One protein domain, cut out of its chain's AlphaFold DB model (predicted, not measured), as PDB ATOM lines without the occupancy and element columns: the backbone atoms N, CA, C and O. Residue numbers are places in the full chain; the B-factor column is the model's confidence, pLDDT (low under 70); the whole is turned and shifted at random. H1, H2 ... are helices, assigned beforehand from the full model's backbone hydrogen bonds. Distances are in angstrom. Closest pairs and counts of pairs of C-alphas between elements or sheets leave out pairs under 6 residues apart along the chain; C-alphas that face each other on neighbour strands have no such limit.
ATOM      1  N   ARG A 143     183.135 163.458 162.058       85.69
ATOM      2  CA  ARG A 143     181.775 163.072 162.444       85.69
ATOM      3  C   ARG A 143     180.906 162.854 161.204       85.69
ATOM      4  O   ARG A 143     181.262 163.349 160.122       85.69
ATOM      5  N   PRO A 144     179.753 162.178 161.328       87.00
ATOM      6  CA  PRO A 144     178.791 162.135 160.240       87.00
ATOM      7  C   PRO A 144     178.243 163.544 159.940       87.00
ATOM      8  O   PRO A 144     178.198 164.411 160.827       87.00
ATOM      9  N   PRO A 145     177.811 163.795 158.693       88.62
ATOM     10  CA  PRO A 145     177.212 165.064 158.319       88.62
ATOM     11  C   PRO A 145     175.831 165.226 158.946       88.62
ATOM     12  O   PRO A 145     175.036 164.288 158.999       88.62
ATOM     13  N   THR A 146     175.530 166.449 159.372       89.81
ATOM     14  CA  THR A 146     174.170 166.853 159.740       89.81
ATOM     15  C   THR A 146     173.269 166.880 158.503       89.81
ATOM     16  O   THR A 146     173.736 166.981 157.363       89.81
ATOM     17  N   ASN A 147     171.952 166.843 158.717       89.81
ATOM     18  CA  ASN A 147     170.976 166.947 157.630       89.81
ATOM     19  C   ASN A 147     171.122 168.262 156.845       89.81
ATOM     20  O   ASN A 147     170.974 168.268 155.625       89.81
ATOM     21  N   GLU A 148     171.468 169.359 157.523       90.38
ATOM     22  CA  GLU A 148     171.691 170.663 156.893       90.38
ATOM     23  C   GLU A 148     172.965 170.691 156.039       90.38
ATOM     24  O   GLU A 148     172.966 171.229 154.934       90.38
ATOM     25  N   GLU A 149     174.061 170.091 156.510       88.62
ATOM     26  CA  GLU A 149     175.294 169.941 155.723       88.62
ATOM     27  C   GLU A 149     175.063 169.077 154.489       88.62
ATOM     28  O   GLU A 149     175.455 169.457 153.387       88.62
ATOM     29  N   ARG A 150     174.351 167.961 154.656       91.38
ATOM     30  CA  ARG A 150     173.946 167.100 153.546       91.38
ATOM     31  C   ARG A 150     173.097 167.860 152.528       91.38
ATOM     32  O   ARG A 150     173.364 167.756 151.334       91.38
ATOM     33  N   ALA A 151     172.127 168.657 152.977       92.19
ATOM     34  CA  ALA A 151     171.286 169.464 152.094       92.19
ATOM     35  C   ALA A 151     172.087 170.539 151.340       92.19
ATOM     36  O   ALA A 151     171.881 170.727 150.142       92.19
ATOM     37  N   ARG A 152     173.044 171.204 152.004       91.69
ATOM     38  CA  ARG A 152     173.945 172.177 151.358       91.69
ATOM     39  C   ARG A 152     174.812 171.529 150.280       91.69
ATOM     40  O   ARG A 152     174.943 172.074 149.189       91.69
ATOM     41  N   ILE A 153     175.371 170.356 150.571       91.00
ATOM     42  CA  ILE A 153     176.206 169.604 149.627       91.00
ATOM     43  C   ILE A 153     175.363 169.103 148.450       91.00
ATOM     44  O   ILE A 153     175.799 169.210 147.307       91.00
ATOM     45  N   GLN A 154     174.132 168.650 148.703       93.31
ATOM     46  CA  GLN A 154     173.190 168.277 147.648       93.31
ATOM     47  C   GLN A 154     172.867 169.457 146.726       93.31
ATOM     48  O   GLN A 154     172.948 169.305 145.511       93.31
ATOM     49  N   ALA A 155     172.580 170.638 147.281       93.62
ATOM     50  CA  ALA A 155     172.316 171.841 146.492       93.62
ATOM     51  C   ALA A 155     173.522 172.238 145.621       93.62
ATOM     52  O   ALA A 155     173.363 172.538 144.440       93.62
ATOM     53  N   MET A 156     174.736 172.160 146.175       92.94
ATOM     54  CA  MET A 156     175.972 172.421 145.434       92.94
ATOM     55  C   MET A 156     176.180 171.417 144.289       92.94
ATOM     56  O   MET A 156     176.522 171.806 143.174       92.94
ATOM     57  N   VAL A 157     175.948 170.122 144.529       92.62
ATOM     58  CA  VAL A 157     176.038 169.089 143.482       92.62
ATOM     59  C   VAL A 157     174.963 169.294 142.411       92.62
ATOM     60  O   VAL A 157     175.237 169.121 141.222       92.62
ATOM     61  N   ASP A 158     173.754 169.694 142.805       93.12
ATOM     62  CA  ASP A 158     172.665 169.975 141.874       93.12
ATOM     63  C   ASP A 158     172.987 171.156 140.943       93.12
ATOM     64  O   ASP A 158     172.653 171.094 139.754       93.12
ATOM     65  N   GLU A 159     173.664 172.184 141.462       93.81
ATOM     66  CA  GLU A 159     174.136 173.351 140.709       93.81
ATOM     67  C   GLU A 159     175.318 173.012 139.790       93.81
ATOM     68  O   GLU A 159     175.312 173.373 138.614       93.81
ATOM     69  N   MET A 160     176.323 172.292 140.299       91.44
ATOM     70  CA  MET A 160     177.541 171.975 139.545       91.44
ATOM     71  C   MET A 160     177.319 170.925 138.450       91.44
ATOM     72  O   MET A 160     178.008 170.938 137.427       91.44
ATOM     73  N   PHE A 161     176.357 170.017 138.637       92.56
ATOM     74  CA  PHE A 161     176.093 168.910 137.716       92.56
ATOM     75  C   PHE A 161     174.649 168.934 137.186       92.56
ATOM     76  O   PHE A 161     173.909 167.963 137.348       92.56
ATOM     77  N   PRO A 162     174.209 169.993 136.484       91.88
ATOM     78  CA  PRO A 162     172.814 170.143 136.060       91.88
ATOM     79  C   PRO A 162     172.398 169.145 134.970       91.88
ATOM     80  O   PRO A 162     171.213 168.908 134.760       91.88
ATOM     81  N   ARG A 163     173.371 168.560 134.258       92.94
ATOM     82  CA  ARG A 163     173.145 167.587 133.176       92.94
ATOM     83  C   ARG A 163     173.029 166.140 133.661       92.94
ATOM     84  O   ARG A 163     172.660 165.282 132.866       92.94
ATOM     85  N   GLN A 164     173.387 165.862 134.916       92.69
ATOM     86  CA  GLN A 164     173.286 164.520 135.489       92.69
ATOM     87  C   GLN A 164     171.886 164.277 136.042       92.69
ATOM     88  O   GLN A 164     171.207 165.212 136.471       92.69
ATOM     89  N   SER A 165     171.449 163.017 136.032       93.44
ATOM     90  CA  SER A 165     170.141 162.676 136.580       93.44
ATOM     91  C   SER A 165     170.116 162.944 138.087       93.44
ATOM     92  O   SER A 165     171.115 162.760 138.785       93.44
ATOM     93  N   ARG A 166     168.957 163.353 138.612       89.94
ATOM     94  CA  ARG A 166     168.792 163.610 140.050       89.94
ATOM     95  C   ARG A 166     169.207 162.406 140.902       89.94
ATOM     96  O   ARG A 166     169.893 162.576 141.902       89.94
ATOM     97  N   LYS A 167     168.852 161.200 140.452       92.50
ATOM     98  CA  LYS A 167     169.199 159.939 141.113       92.50
ATOM     99  C   LYS A 167     170.715 159.749 141.229       92.50
ATOM    100  O   LYS A 167     171.195 159.334 142.279       92.50
ATOM    101  N   ASP A 168     171.465 160.067 140.176       91.31
ATOM    102  CA  ASP A 168     172.925 159.906 140.178       91.31
ATOM    103  C   ASP A 168     173.605 160.950 141.071       91.31
ATOM    104  O   ASP A 168     174.597 160.650 141.732       91.31
ATOM    105  N   ARG A 169     173.042 162.162 141.147       90.44
ATOM    106  CA  ARG A 169     173.526 163.225 142.042       90.44
ATOM    107  C   ARG A 169     173.301 162.884 143.510       90.44
ATOM    108  O   ARG A 169     174.226 163.025 144.302       90.44
ATOM    109  N   GLU A 170     172.114 162.393 143.857       91.25
ATOM    110  CA  GLU A 170     171.798 161.912 145.210       91.25
ATOM    111  C   GLU A 170     172.716 160.739 145.605       91.25
ATOM    112  O   GLU A 170     173.324 160.755 146.675       91.25
ATOM    113  N   ALA A 171     172.927 159.774 144.701       91.44
ATOM    114  CA  ALA A 171     173.844 158.657 144.935       91.44
ATOM    115  C   ALA A 171     175.305 159.110 145.124       91.44
ATOM    116  O   ALA A 171     176.020 158.562 145.966       91.44
ATOM    117  N   ALA A 172     175.762 160.115 144.370       88.00
ATOM    118  CA  ALA A 172     177.104 160.675 144.520       88.00
ATOM    119  C   ALA A 172     177.296 161.337 145.892       88.00
ATOM    120  O   ALA A 172     178.324 161.121 146.538       88.00
ATOM    121  N   VAL A 173     176.295 162.086 146.364       90.19
ATOM    122  CA  VAL A 173     176.298 162.678 147.709       90.19
ATOM    123  C   VAL A 173     176.300 161.586 148.779       90.19
ATOM    124  O   VAL A 173     177.090 161.662 149.715       90.19
ATOM    125  N   ASP A 174     175.509 160.525 148.622       90.81
ATOM    126  CA  ASP A 174     175.495 159.393 149.559       90.81
ATOM    127  C   ASP A 174     176.828 158.643 149.643       90.81
ATOM    128  O   ASP A 174     177.205 158.158 150.712       90.81
ATOM    129  N   ILE A 175     177.554 158.533 148.530       89.25
ATOM    130  CA  ILE A 175     178.891 157.938 148.508       89.25
ATOM    131  C   ILE A 175     179.898 158.868 149.187       89.25
ATOM    132  O   ILE A 175     180.673 158.411 150.026       89.25
ATOM    133  N   ALA A 176     179.876 160.159 148.849       85.12
ATOM    134  CA  ALA A 176     180.811 161.147 149.380       85.12
ATOM    135  C   ALA A 176     180.633 161.381 150.889       85.12
ATOM    136  O   ALA A 176     181.608 161.594 151.604       85.12
ATOM    137  N   LEU A 177     179.392 161.307 151.373       89.06
ATOM    138  CA  LEU A 177     179.015 161.535 152.768       89.06
ATOM    139  C   LEU A 177     178.938 160.255 153.603       89.06
ATOM    140  O   LEU A 177     178.317 160.230 154.670       89.06
ATOM    141  N   ARG A 178     179.532 159.169 153.110       86.94
ATOM    142  CA  ARG A 178     179.551 157.895 153.819       86.94
ATOM    143  C   ARG A 178     180.576 157.936 154.953       86.94
ATOM    144  O   ARG A 178     181.767 158.110 154.712       86.94
ATOM    145  N   GLY A 179     180.111 157.684 156.175       83.06
ATOM    146  CA  GLY A 179     180.951 157.638 157.373       83.06
ATOM    147  C   GLY A 179     181.319 159.021 157.915       83.06
ATOM    148  O   GLY A 179     180.624 160.012 157.673       83.06
ATOM    149  N   ASP A 180     182.419 159.073 158.660       86.62
ATOM    150  CA  ASP A 180     182.882 160.273 159.350       86.62
ATOM    151  C   ASP A 180     183.667 161.176 158.389       86.62
ATOM    152  O   ASP A 180     184.881 161.047 158.208       86.62
ATOM    153  N   CYS A 181     182.943 162.075 157.722       81.00
ATOM    154  CA  CYS A 181     183.454 162.908 156.631       81.00
ATOM    155  C   CYS A 181     183.456 164.415 156.936       81.00
ATOM    156  O   CYS A 181     184.103 165.167 156.208       81.00
ATOM    157  N   MET A 182     182.789 164.861 158.009       83.88
ATOM    158  CA  MET A 182     182.754 166.271 158.415       83.88
ATOM    159  C   MET A 182     183.713 166.543 159.571       83.88
ATOM    160  O   MET A 182     183.873 165.710 160.457       83.88
ATOM    161  N   MET A 183     184.336 167.720 159.573       80.44
ATOM    162  CA  MET A 183     185.312 168.144 160.582       80.44
ATOM    163  C   MET A 183     184.629 168.892 161.738       80.44
ATOM    164  O   MET A 183     183.767 169.734 161.485       80.44
ATOM    165  N   GLY A 184     185.074 168.656 162.977       70.56
ATOM    166  CA  GLY A 184     184.716 169.462 164.157       70.56
ATOM    167  C   GLY A 184     183.685 168.827 165.101       70.56
ATOM    168  O   GLY A 184     183.009 167.858 164.752       70.56
TER     169      GLY A 184
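This is residues 143 to 184 of the 187 residues of an uncharacterized protein of Ruegeria sp. (strain TM1040) (UniProt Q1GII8). Two helices, H1 and the shorter H2, pack on each other in two layers and cross at a slant, with a tight loop joining them at one end of a rod and both printed ends at the other. The printed part has 42 residues with two named helices, H1 then H2, and no named strand; its class is all helix. It is compact, with a radius of gyration of the C-alphas of 10.4 A, and spans 33 by 15 by 13 A.

H1, residues 147 to 160, touches H2, residues 166 to 176; their closest C-alphas, of Gln 154 and Val 173, are 6.4 A apart. They run opposite ways at a steep tilt of 56 degrees. In H1 and H2 every O i to N i+4 pair is within hydrogen-bond range.

H1 begins at C-alpha 147 (170.976, 166.947, 157.630) and is 19.9 A long from first to last C-alpha. H2, 15.4 A long, ends at C-alpha 176 (180.811, 161.147, 149.380).

The C-alphas farthest apart, of Arg 163 and Gly 184, are 33.1 A apart. The link from H1 to H2 is tight. The printed part has no cut, and no printed residue is under 70 in pLDDT.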